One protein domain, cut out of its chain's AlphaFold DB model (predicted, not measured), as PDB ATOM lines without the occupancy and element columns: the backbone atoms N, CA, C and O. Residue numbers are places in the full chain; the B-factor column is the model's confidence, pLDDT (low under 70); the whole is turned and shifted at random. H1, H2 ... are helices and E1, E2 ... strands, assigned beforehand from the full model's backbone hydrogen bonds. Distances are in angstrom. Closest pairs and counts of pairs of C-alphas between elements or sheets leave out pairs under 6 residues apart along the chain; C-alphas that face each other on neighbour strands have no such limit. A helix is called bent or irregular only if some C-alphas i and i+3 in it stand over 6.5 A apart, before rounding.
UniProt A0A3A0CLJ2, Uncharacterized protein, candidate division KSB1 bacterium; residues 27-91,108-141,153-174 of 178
ATOM      1  N   ILE A  27     113.342 118.002 164.352       96.44
ATOM      2  CA  ILE A  27     112.914 119.050 165.271       96.44
ATOM      3  C   ILE A  27     111.720 119.793 164.683       96.44
ATOM      4  O   ILE A  27     111.679 120.081 163.489       96.44
ATOM      5  N   SER A  28     110.756 120.136 165.531       97.50
ATOM      6  CA  SER A  28     109.710 121.097 165.188       97.50
ATOM      7  C   SER A  28     110.112 122.467 165.719       97.50
ATOM      8  O   SER A  28     110.399 122.605 166.910       97.50
ATOM      9  N   LEU A  29     110.157 123.473 164.848       96.12
ATOM     10  CA  LEU A  29     110.445 124.854 165.234       96.12
ATOM     11  C   LEU A  29     109.434 125.827 164.634       96.12
ATOM     12  O   LEU A  29     108.810 125.553 163.612       96.12
ATOM     13  N   VAL A  30     109.258 126.966 165.302       97.44
ATOM     14  CA  VAL A  30     108.350 128.040 164.861       97.44
ATOM     15  C   VAL A  30     109.089 129.193 164.190       97.44
ATOM     16  O   VAL A  30     108.473 130.003 163.510       97.44
ATOM     17  N   LEU A  31     110.406 129.280 164.383       96.19
ATOM     18  CA  LEU A  31     111.258 130.291 163.776       96.19
ATOM     19  C   LEU A  31     112.604 129.685 163.402       96.19
ATOM     20  O   LEU A  31     113.298 129.124 164.250       96.19
ATOM     21  N   LEU A  32     112.983 129.865 162.142       95.56
ATOM     22  CA  LEU A  32     114.342 129.657 161.663       95.56
ATOM     23  C   LEU A  32     114.787 130.937 160.970       95.56
ATOM     24  O   LEU A  32     114.128 131.388 160.033       95.56
ATOM     25  N   ARG A  33     115.869 131.535 161.469       94.88
ATOM     26  CA  ARG A  33     116.326 132.870 161.088       94.88
ATOM     27  C   ARG A  33     117.803 132.861 160.735       94.88
ATOM     28  O   ARG A  33     118.579 132.135 161.353       94.88
ATOM     29  N   ASN A  34     118.164 133.685 159.769       94.69
ATOM     30  CA  ASN A  34     119.531 134.012 159.397       94.69
ATOM     31  C   ASN A  34     119.573 135.471 158.898       94.69
ATOM     32  O   ASN A  34     118.556 136.164 158.981       94.69
ATOM     33  N   ASP A  35     120.732 135.959 158.445       96.56
ATOM     34  CA  ASP A  35     120.931 137.372 158.085       96.56
ATOM     35  C   ASP A  35     120.289 138.320 159.117       96.56
ATOM     36  O   ASP A  35     119.400 139.113 158.804       96.56
ATOM     37  N   GLU A  36     120.658 138.143 160.388       93.75
ATOM     38  CA  GLU A  36     120.060 138.858 161.514       93.75
ATOM     39  C   GLU A  36     120.990 139.949 162.025       93.75
ATOM     40  O   GLU A  36     122.201 139.765 162.161       93.75
ATOM     41  N   MET A  37     120.400 141.099 162.323       90.62
ATOM     42  CA  MET A  37     121.114 142.262 162.814       90.62
ATOM     43  C   MET A  37     120.195 143.042 163.749       90.62
ATOM     44  O   MET A  37     119.130 143.473 163.311       90.62
ATOM     45  N   THR A  38     120.644 143.288 164.984       86.25
ATOM     46  CA  THR A  38     119.982 144.153 165.974       86.25
ATOM     47  C   THR A  38     120.787 145.422 166.246       86.25
ATOM     48  O   THR A  38     121.956 145.330 166.612       86.25
ATOM     49  N   MET A  39     120.159 146.598 166.117       81.69
ATOM     50  CA  MET A  39     120.755 147.890 166.494       81.69
ATOM     51  C   MET A  39     119.804 148.717 167.349       81.69
ATOM     52  O   MET A  39     118.582 148.553 167.303       81.69
ATOM     53  N   ASP A  40     120.396 149.659 168.078       82.62
ATOM     54  CA  ASP A  40     119.688 150.709 168.803       82.62
ATOM     55  C   ASP A  40     118.947 151.658 167.840       82.62
ATOM     56  O   ASP A  40     118.916 151.466 166.621       82.62
ATOM     57  N   SER A  41     118.338 152.718 168.373       84.50
ATOM     58  CA  SER A  41     117.575 153.728 167.624       84.50
ATOM     59  C   SER A  41     118.441 154.642 166.730       84.50
ATOM     60  O   SER A  41     118.144 155.824 166.567       84.50
ATOM     61  N   LEU A  42     119.539 154.119 166.178       89.62
ATOM     62  CA  LEU A  42     120.522 154.841 165.369       89.62
ATOM     63  C   LEU A  42     120.026 155.145 163.957       89.62
ATOM     64  O   LEU A  42     120.505 156.078 163.328       89.62
ATOM     65  N   PHE A  43     119.101 154.358 163.419       93.75
ATOM     66  CA  PHE A  43     118.689 154.486 162.026       93.75
ATOM     67  C   PHE A  43     117.288 155.065 161.906       93.75
ATOM     68  O   PHE A  43     116.407 154.785 162.716       93.75
ATOM     69  N   THR A  44     117.076 155.858 160.859       95.31
ATOM     70  CA  THR A  44     115.795 156.527 160.599       95.31
ATOM     71  C   THR A  44     115.074 155.953 159.389       95.31
ATOM     72  O   THR A  44     113.860 156.103 159.278       95.31
ATOM     73  N   HIS A  45     115.798 155.283 158.494       96.50
ATOM     74  CA  HIS A  45     115.279 154.773 157.233       96.50
ATOM     75  C   HIS A  45     115.790 153.359 156.959       96.50
ATOM     76  O   HIS A  45     116.835 152.940 157.468       96.50
ATOM     77  N   VAL A  46     115.045 152.648 156.120       97.50
ATOM     78  CA  VAL A  46     115.455 151.391 155.506       97.50
ATOM     79  C   VAL A  46     115.398 151.539 153.996       97.50
ATOM     80  O   VAL A  46     114.463 152.128 153.459       97.50
ATOM     81  N   ALA A  47     116.386 150.966 153.319       97.88
ATOM     82  CA  ALA A  47     116.346 150.777 151.884       97.88
ATOM     83  C   ALA A  47     116.739 149.348 151.516       97.88
ATOM     84  O   ALA A  47     117.575 148.732 152.180       97.88
ATOM     85  N   PHE A  48     116.141 148.824 150.458       98.44
ATOM     86  CA  PHE A  48     116.456 147.513 149.910       98.44
ATOM     87  C   PHE A  48     116.149 147.483 148.417       98.44
ATOM     88  O   PHE A  48     115.444 148.340 147.882       98.44
ATOM     89  N   GLN A  49     116.691 146.476 147.747       98.25
ATOM     90  CA  GLN A  49     116.339 146.164 146.373       98.25
ATOM     91  C   GLN A  49     115.514 144.882 146.353       98.25
ATOM     92  O   GLN A  49     115.878 143.906 147.005       98.25
ATOM     93  N   ARG A  50     114.415 144.871 145.600       97.06
ATOM     94  CA  ARG A  50     113.670 143.643 145.306       97.06
ATOM     95  C   ARG A  50     114.419 142.806 144.265       97.06
ATOM     96  O   ARG A  50     115.175 143.372 143.472       97.06
ATOM     97  N   PRO A  51     114.191 141.484 144.177       94.88
ATOM     98  CA  PRO A  51     114.838 140.634 143.172       94.88
ATOM     99  C   PRO A  51     114.672 141.122 141.720       94.88
ATOM    100  O   PRO A  51     115.576 140.946 140.911       94.88
ATOM    101  N   GLY A  52     113.556 141.794 141.402       94.38
ATOM    102  CA  GLY A  52     113.300 142.408 140.089       94.38
ATOM    103  C   GLY A  52     114.046 143.724 139.817       94.38
ATOM    104  O   GLY A  52     113.873 144.313 138.756       94.38
ATOM    105  N   GLY A  53     114.856 144.208 140.761       95.81
ATOM    106  CA  GLY A  53     115.653 145.428 140.629       95.81
ATOM    107  C   GLY A  53     114.999 146.696 141.186       95.81
ATOM    108  O   GLY A  53     115.706 147.688 141.366       95.81
ATOM    109  N   GLU A  54     113.701 146.656 141.506       96.94
ATOM    110  CA  GLU A  54     112.971 147.757 142.149       96.94
ATOM    111  C   GLU A  54     113.657 148.174 143.455       96.94
ATOM    112  O   GLU A  54     114.002 147.333 144.287       96.94
ATOM    113  N   LEU A  55     113.853 149.481 143.629       97.69
ATOM    114  CA  LEU A  55     114.406 150.052 144.851       97.69
ATOM    115  C   LEU A  55     113.275 150.543 145.741       97.69
ATOM    116  O   LEU A  55     112.455 151.351 145.311       97.69
ATOM    117  N   VAL A  56     113.298 150.116 146.996       97.94
ATOM    118  CA  VAL A  56     112.402 150.612 148.034       97.94
ATOM    119  C   VAL A  56     113.249 151.360 149.058       97.94
ATOM    120  O   VAL A  56     114.268 150.849 149.518       97.94
ATOM    121  N   ASP A  57     112.841 152.578 149.399       97.25
ATOM    122  CA  ASP A  57     113.510 153.456 150.360       97.25
ATOM    123  C   ASP A  57     112.443 154.211 151.152       97.25
ATOM    124  O   ASP A  57     111.678 154.986 150.573       97.25
ATOM    125  N   LEU A  58     112.353 153.949 152.455       96.75
ATOM    126  CA  LEU A  58     111.290 154.495 153.293       96.75
ATOM    127  C   LEU A  58     111.745 154.780 154.737       96.75
ATOM    128  O   LEU A  58     112.677 154.142 155.246       96.75
ATOM    129  N   PRO A  59     111.075 155.706 155.445       96.94
ATOM    130  CA  PRO A  59     111.282 155.902 156.874       96.94
ATOM    131  C   PRO A  59     110.937 154.636 157.664       96.94
ATOM    132  O   PRO A  59     109.888 154.028 157.464       96.94
ATOM    133  N   LEU A  60     111.759 154.264 158.647       95.69
ATOM    134  CA  LEU A  60     111.487 153.094 159.494       95.69
ATOM    135  C   LEU A  60     110.142 153.203 160.229       95.69
ATOM    136  O   LEU A  60     109.540 152.178 160.536       95.69
ATOM    137  N   ALA A  61     109.650 154.417 160.493       94.56
ATOM    138  CA  ALA A  61     108.341 154.649 161.101       94.56
ATOM    139  C   ALA A  61     107.165 154.184 160.218       94.56
ATOM    140  O   ALA A  61     106.157 153.724 160.744       94.56
ATOM    141  N   GLU A  62     107.305 154.240 158.893       96.44
ATOM    142  CA  GLU A  62     106.241 153.923 157.925       96.44
ATOM    143  C   GLU A  62     106.263 152.452 157.479       96.44
ATOM    144  O   GLU A  62     105.374 151.980 156.772       96.44
ATOM    145  N   ARG A  63     107.273 151.693 157.919       95.88
ATOM    146  CA  ARG A  63     107.569 150.355 157.396       95.88
ATOM    147  C   ARG A  63     106.449 149.338 157.542       95.88
ATOM    148  O   ARG A  63     106.318 148.511 156.655       95.88
ATOM    149  N   TYR A  64     105.670 149.360 158.623       95.38
ATOM    150  CA  TYR A  64     104.627 148.349 158.827       95.38
ATOM    151  C   TYR A  64     103.540 148.470 157.760       95.38
ATOM    152  O   TYR A  64     103.219 147.484 157.108       95.38
ATOM    153  N   ALA A  65     103.084 149.696 157.479       95.44
ATOM    154  CA  ALA A  65     102.061 149.952 156.468       95.44
ATOM    155  C   ALA A  65     102.456 149.429 155.076       95.44
ATOM    156  O   ALA A  65     101.590 148.991 154.323       95.44
ATOM    157  N   VAL A  66     103.753 149.454 154.750       95.50
ATOM    158  CA  VAL A  66     104.288 148.984 153.462       95.50
ATOM    159  C   VAL A  66     104.606 147.485 153.492       95.50
ATOM    160  O   VAL A  66     104.171 146.729 152.625       95.50
ATOM    161  N   LEU A  67     105.368 147.032 154.490       96.44
ATOM    162  CA  LEU A  67     105.964 145.695 154.516       96.44
ATOM    163  C   LEU A  67     105.014 144.600 155.010       96.44
ATOM    164  O   LEU A  67     105.292 143.430 154.772       96.44
ATOM    165  N   GLU A  68     103.903 144.944 155.666       94.25
ATOM    166  CA  GLU A  68     102.840 143.972 155.962       94.25
ATOM    167  C   GLU A  68     102.036 143.605 154.709       94.25
ATOM    168  O   GLU A  68     101.557 142.481 154.596       94.25
ATOM    169  N   GLN A  69     101.924 144.527 153.746       95.25
ATOM    170  CA  GLN A  69     101.262 144.269 152.464       95.25
ATOM    171  C   GLN A  69     102.193 143.556 151.485       95.25
ATOM    172  O   GLN A  69     101.772 142.656 150.760       95.25
ATOM    173  N   GLN A  70     103.463 143.962 151.461       95.75
ATOM    174  CA  GLN A  70     104.471 143.385 150.582       95.75
ATOM    175  C   GLN A  70     105.796 143.205 151.338       95.75
ATOM    176  O   GLN A  70     106.652 144.102 151.307       95.75
ATOM    177  N   PRO A  71     105.982 142.046 152.000       96.94
ATOM    178  CA  PRO A  71     107.214 141.725 152.700       96.94
ATOM    179  C   PRO A  71     108.448 141.855 151.804       96.94
ATOM    180  O   PRO A  71     108.380 141.771 150.574       96.94
ATOM    181  N   ILE A  72     109.601 142.058 152.435       98.12
ATOM    182  CA  ILE A  72     110.883 142.033 151.732       98.12
ATOM    183  C   ILE A  72     111.189 140.575 151.393       98.12
ATOM    184  O   ILE A  72     111.230 139.726 152.285       98.12
ATOM    185  N   GLU A  73     111.439 140.274 150.129       97.44
ATOM    186  CA  GLU A  73     111.744 138.920 149.675       97.44
ATOM    187  C   GLU A  73     113.020 138.388 150.359       97.44
ATOM    188  O   GLU A  73     113.977 139.129 150.629       97.44
ATOM    189  N   HIS A  74     113.064 137.092 150.673       95.62
ATOM    190  CA  HIS A  74     114.262 136.493 151.275       95.62
ATOM    191  C   HIS A  74     115.469 136.492 150.316       95.62
ATOM    192  O   HIS A  74     116.618 136.533 150.759       95.62
ATOM    193  N   GLU A  75     115.218 136.605 149.013       95.75
ATOM    194  CA  GLU A  75     116.210 136.715 147.945       95.75
ATOM    195  C   GLU A  75     116.631 138.157 147.637       95.75
ATOM    196  O   GLU A  75     117.462 138.361 146.746       95.75
ATOM    197  N   ALA A  76     116.082 139.160 148.341       97.88
ATOM    198  CA  ALA A  76     116.473 140.558 148.170       97.88
ATOM    199  C   ALA A  76     118.011 140.674 148.208       97.88
ATOM    200  O   ALA A  76     118.629 140.260 149.194       97.88
ATOM    201  N   PRO A  77     118.671 141.174 147.144       97.94
ATOM    202  CA  PRO A  77     120.122 141.075 147.011       97.94
ATOM    203  C   PRO A  77     120.882 141.836 148.096       97.94
ATOM    204  O   PRO A  77     122.020 141.484 148.414       97.94
ATOM    205  N   TRP A  78     120.261 142.873 148.651       98.38
ATOM    206  CA  TRP A  78     120.779 143.631 149.773       98.38
ATOM    207  C   TRP A  78     119.658 144.404 150.471       98.38
ATOM    208  O   TRP A  78     118.631 144.733 149.872       98.38
ATOM    209  N   LEU A  79     119.905 144.743 151.732       98.25
ATOM    210  CA  LEU A  79     119.154 145.732 152.496       98.25
ATOM    211  C   LEU A  79     120.108 146.551 153.362       98.25
ATOM    212  O   LEU A  79     121.175 146.075 153.751       98.25
ATOM    213  N   CYS A  80     119.718 147.769 153.704       97.81
ATOM    214  CA  CYS A  80     120.434 148.587 154.666       97.81
ATOM    215  C   CYS A  80     119.496 149.420 155.520       97.81
ATOM    216  O   CYS A  80     118.469 149.917 155.055       97.81
ATOM    217  N   PHE A  81     119.919 149.646 156.755       97.12
ATOM    218  CA  PHE A  81     119.432 150.749 157.557       97.12
ATOM    219  C   PHE A  81     120.370 151.935 157.422       97.12
ATOM    220  O   PHE A  81     121.587 151.781 157.293       97.12
ATOM    221  N   TYR A  82     119.801 153.134 157.470       96.06
ATOM    222  CA  TYR A  82     120.594 154.344 157.432       96.06
ATOM    223  C   TYR A  82     119.996 155.488 158.237       96.06
ATOM    224  O   TYR A  82     118.793 155.550 158.502       96.06
ATOM    225  N   HIS A  83     120.868 156.405 158.646       95.44
ATOM    226  CA  HIS A  83     120.471 157.656 159.264       95.44
ATOM    227  C   HIS A  83     120.610 158.781 158.247       95.44
ATOM    228  O   HIS A  83     121.714 159.234 157.948       95.44
ATOM    229  N   ARG A  84     119.472 159.292 157.767       93.50
ATOM    230  CA  ARG A  84     119.429 160.325 156.720       93.50
ATOM    231  C   ARG A  84     120.246 161.575 157.059       93.50
ATOM    232  O   ARG A  84     121.056 162.004 156.252       93.50
ATOM    233  N   GLU A  85     120.063 162.131 158.255       93.00
ATOM    234  CA  GLU A  85     120.736 163.381 158.654       93.00
ATOM    235  C   GLU A  85     122.196 163.194 159.087       93.00
ATOM    236  O   GLU A  85     123.018 164.079 158.877       93.00
ATOM    237  N   LYS A  86     122.534 162.057 159.710       94.06
ATOM    238  CA  LYS A  86     123.898 161.784 160.187       94.06
ATOM    239  C   LYS A  86     124.807 161.190 159.112       94.06
ATOM    240  O   LYS A  86     126.011 161.112 159.328       94.06
ATOM    241  N   GLY A  87     124.249 160.780 157.974       94.25
ATOM    242  CA  GLY A  87     125.025 160.393 156.800       94.25
ATOM    243  C   GLY A  87     125.763 159.062 156.941       94.25
ATOM    244  O   GLY A  87     126.816 158.891 156.332       94.25
ATOM    245  N   TYR A  88     125.256 158.122 157.742       94.75
ATOM    246  CA  TYR A  88     125.838 156.783 157.879       94.75
ATOM    247  C   TYR A  88     124.798 155.690 157.664       94.75
ATOM    248  O   TYR A  88     123.601 155.883 157.892       94.75
ATOM    249  N   ALA A  89     125.278 154.525 157.250       96.38
ATOM    250  CA  ALA A  89     124.465 153.366 156.950       96.38
ATOM    251  C   ALA A  89     125.178 152.063 157.314       96.38
ATOM    252  O   ALA A  89     126.411 151.977 157.326       96.38
ATOM    253  N   PHE A  90     124.367 151.046 157.580       96.75
ATOM    254  CA  PHE A  90     124.791 149.671 157.774       96.75
ATOM    255  C   PHE A  90     123.880 148.751 156.967       96.75
ATOM    256  O   PHE A  90     122.656 148.864 157.046       96.75
ATOM    257  N   GLY A  91     124.456 147.843 156.189       97.50
ATOM    258  CA  GLY A  91     123.676 146.950 155.340       97.50
ATOM    259  C   GLY A  91     124.242 145.551 155.225       97.50
ATOM    260  O   GLY A  91     125.415 145.315 155.496       97.50
ATOM    261  N   PRO A 108     112.682 122.070 154.445       96.12
ATOM    262  CA  PRO A 108     111.381 122.714 154.603       96.12
ATOM    263  C   PRO A 108     111.487 124.177 155.055       96.12
ATOM    264  O   PRO A 108     112.269 124.518 155.942       96.12
ATOM    265  N   THR A 109     110.655 125.027 154.459       96.62
ATOM    266  CA  THR A 109     110.491 126.449 154.794       96.62
ATOM    267  C   THR A 109     109.013 126.770 154.959       96.62
ATOM    268  O   THR A 109     108.157 126.058 154.431       96.62
ATOM    269  N   PHE A 110     108.700 127.874 155.629       97.50
ATOM    270  CA  PHE A 110     107.341 128.393 155.706       97.50
ATOM    271  C   PHE A 110     107.353 129.920 155.610       97.50
ATOM    272  O   PHE A 110     107.908 130.578 156.490       97.50
ATOM    273  N   GLU A 111     106.754 130.442 154.533       97.12
ATOM    274  CA  GLU A 111     106.657 131.874 154.199       97.12
ATOM    275  C   GLU A 111     107.987 132.637 154.341       97.12
ATOM    276  O   GLU A 111     108.094 133.556 155.162       97.12
ATOM    277  N   PRO A 112     109.031 132.260 153.579       97.19
ATOM    278  CA  PRO A 112     110.335 132.878 153.730       97.19
ATOM    279  C   PRO A 112     110.322 134.347 153.284       97.19
ATOM    280  O   PRO A 112     109.892 134.678 152.181       97.19
ATOM    281  N   HIS A 113     110.795 135.240 154.151       98.06
ATOM    282  CA  HIS A 113     110.882 136.680 153.892       98.06
ATOM    283  C   HIS A 113     111.848 137.352 154.874       98.06
ATOM    284  O   HIS A 113     112.270 136.760 155.865       98.06
ATOM    285  N   THR A 114     112.191 138.613 154.634       98.00
ATOM    286  CA  THR A 114     112.915 139.443 155.605       98.00
ATOM    287  C   THR A 114     111.929 140.295 156.380       98.00
ATOM    288  O   THR A 114     111.142 141.033 155.789       98.00
ATOM    289  N   ARG A 115     111.989 140.223 157.708       97.06
ATOM    290  CA  ARG A 115     111.160 141.046 158.588       97.06
ATOM    291  C   ARG A 115     112.002 142.103 159.274       97.06
ATOM    292  O   ARG A 115     113.116 141.817 159.706       97.06
ATOM    293  N   ILE A 116     111.430 143.295 159.422       96.50
ATOM    294  CA  ILE A 116     111.966 144.359 160.270       96.50
ATOM    295  C   ILE A 116     111.061 144.511 161.483       96.50
ATOM    296  O   ILE A 116     109.860 144.745 161.348       96.50
ATOM    297  N   SER A 117     111.645 144.416 162.669       93.75
ATOM    298  CA  SER A 117     110.920 144.388 163.936       93.75
ATOM    299  C   SER A 117     111.482 145.418 164.915       93.75
ATOM    300  O   SER A 117     112.623 145.873 164.788       93.75
ATOM    301  N   ASP A 118     110.651 145.818 165.876       93.25
ATOM    302  CA  ASP A 118     111.075 146.677 166.981       93.25
ATOM    303  C   ASP A 118     111.850 145.865 168.019       93.25
ATOM    304  O   ASP A 118     111.390 144.819 168.473       93.25
ATOM    305  N   GLY A 119     113.033 146.356 168.383       87.19
ATOM    306  CA  GLY A 119     113.820 145.857 169.504       87.19
ATOM    307  C   GLY A 119     113.553 146.648 170.787       87.19
ATOM    308  O   GLY A 119     112.749 147.583 170.819       87.19
ATOM    309  N   ALA A 120     114.271 146.297 171.855       85.56
ATOM    310  CA  ALA A 120     114.244 147.062 173.098       85.56
ATOM    311  C   ALA A 120     114.703 148.517 172.875       85.56
ATOM    312  O   ALA A 120     115.491 148.801 171.973       85.56
ATOM    313  N   ASN A 121     114.214 149.443 173.707       85.75
ATOM    314  CA  ASN A 121     114.636 150.852 173.726       85.75
ATOM    315  C   ASN A 121     114.532 151.574 172.367       85.75
ATOM    316  O   ASN A 121     115.364 152.409 172.026       85.75
ATOM    317  N   GLY A 122     113.515 151.244 171.565       83.94
ATOM    318  CA  GLY A 122     113.305 151.862 170.253       83.94
ATOM    319  C   GLY A 122     114.232 151.340 169.152       83.94
ATOM    320  O   GLY A 122     114.131 151.808 168.012       83.94
ATOM    321  N   GLY A 123     115.072 150.349 169.461       89.12
ATOM    322  CA  GLY A 123     115.919 149.660 168.499       89.12
ATOM    323  C   GLY A 123     115.134 149.069 167.333       89.12
ATOM    324  O   GLY A 123     113.913 148.874 167.385       89.12
ATOM    325  N   LYS A 124     115.845 148.809 166.245       92.44
ATOM    326  CA  LYS A 124     115.300 148.173 165.046       92.44
ATOM    327  C   LYS A 124     116.229 147.048 164.659       92.44
ATOM    328  O   LYS A 124     117.451 147.189 164.694       92.44
ATOM    329  N   TYR A 125     115.638 145.933 164.276       93.94
ATOM    330  CA  TYR A 125     116.396 144.782 163.832       93.94
ATOM    331  C   TYR A 125     115.740 144.169 162.610       93.94
ATOM    332  O   TYR A 125     114.525 144.282 162.423       93.94
ATOM    333  N   TRP A 126     116.551 143.535 161.775       96.62
ATOM    334  CA  TRP A 126     116.056 142.705 160.691       96.62
ATOM    335  C   TRP A 126     116.498 141.261 160.888       96.62
ATOM    336  O   TRP A 126     117.466 140.981 161.591       96.62
ATOM    337  N   ASN A 127     115.763 140.344 160.277       97.00
ATOM    338  CA  ASN A 127     116.162 138.953 160.098       97.00
ATOM    339  C   ASN A 127     115.514 138.420 158.827       97.00
ATOM    340  O   ASN A 127     114.357 138.742 158.536       97.00
ATOM    341  N   ARG A 128     116.238 137.580 158.096       97.25
ATOM    342  CA  ARG A 128     115.653 136.719 157.073       97.25
ATOM    343  C   ARG A 128     115.091 135.478 157.764       97.25
ATOM    344  O   ARG A 128     115.794 134.768 158.479       97.25
ATOM    345  N   ARG A 129     113.793 135.250 157.603       97.00
ATOM    346  CA  ARG A 129     113.042 134.120 158.153       97.00
ATOM    347  C   ARG A 129     112.903 133.065 157.072       97.00
ATOM    348  O   ARG A 129     112.441 133.380 155.985       97.00
ATOM    349  N   LEU A 130     113.275 131.829 157.382       96.38
ATOM    350  CA  LEU A 130     113.024 130.655 156.538       96.38
ATOM    351  C   LEU A 130     111.836 129.837 157.029       96.38
ATOM    352  O   LEU A 130     111.137 129.212 156.240       96.38
ATOM    353  N   VAL A 131     111.592 129.858 158.335       97.50
ATOM    354  CA  VAL A 131     110.340 129.401 158.936       97.50
ATOM    355  C   VAL A 131     109.769 130.577 159.707       97.50
ATOM    356  O   VAL A 131     110.450 131.115 160.584       97.50
ATOM    357  N   ASN A 132     108.547 130.981 159.364       97.06
ATOM    358  CA  ASN A 132     107.876 132.135 159.944       97.06
ATOM    359  C   ASN A 132     106.656 131.743 160.790       97.06
ATOM    360  O   ASN A 132     105.611 131.409 160.252       97.06
ATOM    361  N   GLU A 133     106.777 131.828 162.115       95.56
ATOM    362  CA  GLU A 133     105.667 131.816 163.091       95.56
ATOM    363  C   GLU A 133     104.661 130.657 162.950       95.56
ATOM    364  O   GLU A 133     103.537 130.716 163.445       95.56
ATOM    365  N   ARG A 134     105.099 129.547 162.349       96.50
ATOM    366  CA  ARG A 134     104.335 128.308 162.216       96.50
ATOM    367  C   ARG A 134     105.225 127.120 162.523       96.50
ATOM    368  O   ARG A 134     106.318 126.997 161.969       96.50
ATOM    369  N   ALA A 135     104.722 126.223 163.370       97.50
ATOM    370  CA  ALA A 135     105.380 124.957 163.661       97.50
ATOM    371  C   ALA A 135     105.655 124.200 162.355       97.50
ATOM    372  O   ALA A 135     104.732 123.799 161.643       97.50
ATOM    373  N   THR A 136     106.938 124.043 162.047       97.88
ATOM    374  CA  THR A 136     107.439 123.381 160.848       97.88
ATOM    375  C   THR A 136     108.406 122.297 161.283       97.88
ATOM    376  O   THR A 136     109.347 122.557 162.036       97.88
ATOM    377  N   VAL A 137     108.160 121.075 160.820       97.75
ATOM    378  CA  VAL A 137     109.031 119.932 161.093       97.75
ATOM    379  C   VAL A 137     110.214 119.986 160.137       97.75
ATOM    380  O   VAL A 137     110.044 119.945 158.920       97.75
ATOM    381  N   LEU A 138     111.416 120.073 160.696       96.62
ATOM    382  CA  LEU A 138     112.665 119.941 159.967       96.62
ATOM    383  C   LEU A 138     113.212 118.528 160.191       96.62
ATOM    384  O   LEU A 138     113.644 118.218 161.306       96.62
ATOM    385  N   PRO A 139     113.214 117.660 159.165       96.56
ATOM    386  CA  PRO A 139     113.781 116.327 159.294       96.56
ATOM    387  C   PRO A 139     115.300 116.397 159.482       96.56
ATOM    388  O   PRO A 139     115.958 117.365 159.077       96.56
ATOM    389  N   ARG A 140     115.874 115.328 160.043       96.50
ATOM    390  CA  ARG A 140     117.326 115.102 160.045       96.50
ATOM    391  C   ARG A 140     117.899 115.290 158.634       96.50
ATOM    392  O   ARG A 140     117.337 114.793 157.665       96.50
ATOM    393  N   GLY A 141     119.034 115.973 158.541       96.12
ATOM    394  CA  GLY A 141     119.702 116.305 157.286       96.12
ATOM    395  C   GLY A 141     119.250 117.632 156.675       96.12
ATOM    396  O   GLY A 141     119.888 118.106 155.737       96.12
ATOM    397  N   PHE A 153     128.913 152.168 155.607       96.31
ATOM    398  CA  PHE A 153     129.175 153.172 154.579       96.31
ATOM    399  C   PHE A 153     128.599 154.540 154.926       96.31
ATOM    400  O   PHE A 153     127.678 154.673 155.730       96.31
ATOM    401  N   LYS A 154     129.183 155.574 154.317       94.31
ATOM    402  CA  LYS A 154     128.669 156.939 154.388       94.31
ATOM    403  C   LYS A 154     127.587 157.145 153.339       94.31
ATOM    404  O   LYS A 154     127.652 156.580 152.250       94.31
ATOM    405  N   ILE A 155     126.635 157.997 153.675       91.81
ATOM    406  CA  ILE A 155     125.667 158.549 152.741       91.81
ATOM    407  C   ILE A 155     126.138 159.941 152.363       91.81
ATOM    408  O   ILE A 155     126.315 160.802 153.224       91.81
ATOM    409  N   GLU A 156     126.343 160.142 151.069       82.00
ATOM    410  CA  GLU A 156     126.740 161.424 150.502       82.00
ATOM    411  C   GLU A 156     125.537 162.132 149.872       82.00
ATOM    412  O   GLU A 156     124.507 161.518 149.570       82.00
ATOM    413  N   ASN A 157     125.664 163.448 149.681       67.06
ATOM    414  CA  ASN A 157     124.644 164.253 149.017       67.06
ATOM    415  C   ASN A 157     124.566 163.848 147.534       67.06
ATOM    416  O   ASN A 157     125.424 164.219 146.739       67.06
ATOM    417  N   GLY A 158     123.553 163.055 147.179       80.75
ATOM    418  CA  GLY A 158     123.372 162.474 145.847       80.75
ATOM    419  C   GLY A 158     122.600 161.153 145.912       80.75
ATOM    420  O   GLY A 158     121.573 161.061 146.594       80.75
ATOM    421  N   ASP A 159     123.101 160.118 145.231       88.69
ATOM    422  CA  ASP A 159     122.577 158.754 145.374       88.69
ATOM    423  C   ASP A 159     123.048 158.144 146.702       88.69
ATOM    424  O   ASP A 159     124.122 157.549 146.805       88.69
ATOM    425  N   ARG A 160     122.196 158.268 147.724       91.31
ATOM    426  CA  ARG A 160     122.434 157.742 149.078       91.31
ATOM    427  C   ARG A 160     122.687 156.232 149.131       91.31
ATOM    428  O   ARG A 160     123.212 155.738 150.123       91.31
ATOM    429  N   LEU A 161     122.318 155.499 148.080       95.38
ATOM    430  CA  LEU A 161     122.452 154.047 147.987       95.38
ATOM    431  C   LEU A 161     123.599 153.631 147.053       95.38
ATOM    432  O   LEU A 161     123.803 152.437 146.837       95.38
ATOM    433  N   ALA A 162     124.373 154.580 146.512       95.50
ATOM    434  CA  ALA A 162     125.445 154.296 145.559       95.50
ATOM    435  C   ALA A 162     126.471 153.296 146.109       95.50
ATOM    436  O   ALA A 162     126.846 152.357 145.412       95.50
ATOM    437  N   ALA A 163     126.888 153.450 147.369       96.56
ATOM    438  CA  ALA A 163     127.892 152.578 147.974       96.56
ATOM    439  C   ALA A 163     127.411 151.122 148.091       96.56
ATOM    440  O   ALA A 163     128.132 150.208 147.693       96.56
ATOM    441  N   ILE A 164     126.192 150.884 148.588       97.88
ATOM    442  CA  ILE A 164     125.678 149.513 148.711       97.88
ATOM    443  C   ILE A 164     125.412 148.883 147.344       97.88
ATOM    444  O   ILE A 164     125.755 147.722 147.156       97.88
ATOM    445  N   LYS A 165     124.918 149.651 146.360       97.00
ATOM    446  CA  LYS A 165     124.769 149.186 144.970       97.00
ATOM    447  C   LYS A 165     126.120 148.791 144.365       97.00
ATOM    448  O   LYS A 165     126.255 147.689 143.840       97.00
ATOM    449  N   TYR A 166     127.128 149.655 144.508       96.62
ATOM    450  CA  TYR A 166     128.493 149.437 144.021       96.62
ATOM    451  C   TYR A 166     129.103 148.139 144.565       96.62
ATOM    452  O   TYR A 166     129.706 147.363 143.816       96.62
ATOM    453  N   TRP A 167     128.958 147.905 145.874       97.62
ATOM    454  CA  TRP A 167     129.486 146.706 146.520       97.62
ATOM    455  C   TRP A 167     128.637 145.474 146.227       97.62
ATOM    456  O   TRP A 167     129.201 144.406 146.004       97.62
ATOM    457  N   ALA A 168     127.310 145.600 146.167       97.69
ATOM    458  CA  ALA A 168     126.429 144.489 145.829       97.69
ATOM    459  C   ALA A 168     126.731 143.944 144.432       97.69
ATOM    460  O   ALA A 168     126.871 142.734 144.273       97.69
ATOM    461  N   GLU A 169     126.919 144.824 143.447       95.75
ATOM    462  CA  GLU A 169     127.292 144.443 142.084       95.75
ATOM    463  C   GLU A 169     128.604 143.642 142.055       95.75
ATOM    464  O   GLU A 169     128.653 142.551 141.487       95.75
ATOM    465  N   ARG A 170     129.651 144.140 142.725       95.75
ATOM    466  CA  ARG A 170     130.992 143.528 142.724       95.75
ATOM    467  C   ARG A 170     131.075 142.235 143.517       95.75
ATOM    468  O   ARG A 170     131.721 141.286 143.084       95.75
ATOM    469  N   LEU A 171     130.462 142.203 144.696       96.50
ATOM    470  CA  LEU A 171     130.572 141.058 145.596       96.50
ATOM    471  C   LEU A 171     129.701 139.891 145.141       96.50
ATOM    472  O   LEU A 171     130.073 138.742 145.379       96.50
ATOM    473  N   ARG A 172     128.573 140.172 144.477       95.50
ATOM    474  CA  ARG A 172     127.701 139.137 143.909       95.50
ATOM    475  C   ARG A 172     128.177 138.643 142.542       95.50
ATOM    476  O   ARG A 172     127.843 137.523 142.173       95.50
ATOM    477  N   ASN A 173     128.993 139.426 141.831       93.19
ATOM    478  CA  ASN A 173     129.575 139.056 140.538       93.19
ATOM    479  C   ASN A 173     131.115 139.137 140.563       93.19
ATOM    480  O   ASN A 173     131.702 139.944 139.838       93.19
ATOM    481  N   PRO A 174     131.798 138.337 141.405       87.81
ATOM    482  CA  PRO A 174     133.250 138.391 141.491       87.81
ATOM    483  C   PRO A 174     133.891 137.880 140.197       87.81
ATOM    484  O   PRO A 174     133.442 136.889 139.612       87.81
TER     485      PRO A 174
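Overview. This is residues 27 to 91, 108 to 141 and 153 to 174 of the 178 residues of an uncharacterized protein of candidate division KSB1 bacterium (UniProt A0A3A0CLJ2). A four-stranded sheet, E3 E2 E4 E5, has the short helix H1 over one face and H2 over the other; next to it a twisted sheet, E1 E7 E6, extends away as a long bent ribbon of E1 and E7. H1 is on both sheets. The 121 printed residues have two named helices and seven named strands, in the order E1 E2 E3 H1 E4 E5 E6 E7 H2; both sheets are antiparallel and the class is mixed. The whole is compact, with a radius of gyration of the C-alphas of 15.4 A and spans of 50 by 39 by 23 A.

Along the chain. The larger sheet has E3, residues 55 to 59, E2, 45 to 49, E4, 78 to 83, 16.9 A long, and E5, 88 to 91. H1 is residues 60 to 67; H2, 162 to 172, is 15.4 A long and ends at C-alpha 172 (127.701, 139.137, 143.909). E1, 27 to 39, begins at C-alpha 27 (112.914, 119.050, 165.271) and spans 29.9 A; E7, 124 to 138, spans 28.8 A; E6 is 113 to 118.

Arrangement. In hairpin E2 and E3, N 46 and O 58 are 2.9 A apart; between E2 and E4, N 80 and O 47 are 2.8 A apart; in hairpin E4 and E5, N 81 and O 90 are 2.9 A apart. E3, H1 and E4 form a split strand-helix-strand unit, with E2 between the strands and a right-handed crossover. H1 has a height of 7.7 A over this sheet; H2, on the opposite face, lies over E4 at 9.2 A and along it, at 24 degrees on the local plane. Their closest C-alphas, Trp 78 and Ala 168, are 6.9 A apart. H1 is irregular, C-alphas 61 and 64 being 7.7 A apart, with 1 of 4 O i to N i+4 and 4 of 5 O i to N i+3 pairs within hydrogen-bond range; in H2 every O i to N i+4 pair is. E1 bends by 68 degrees at residue 35 and E7 by 81 degrees at 135; N 130 and O 32 are 2.8 A apart. In hairpin E6 and E7, N 129 and O 113 are 2.8 A apart. E4 and E7 are near each other, with 5 pairs of C-alphas within 10 A.

Size, cuts and confidence. The C-alphas of Arg 140 and Asn 157, farthest apart, are 50.9 A apart. Residues 92 to 107 and 142 to 152 are not printed; the C-alpha gaps are 27.2 A and 38.2 A. Of the links printed whole, none is long. Mean pLDDT of the printed part is 94.6, with residue 157 under 70.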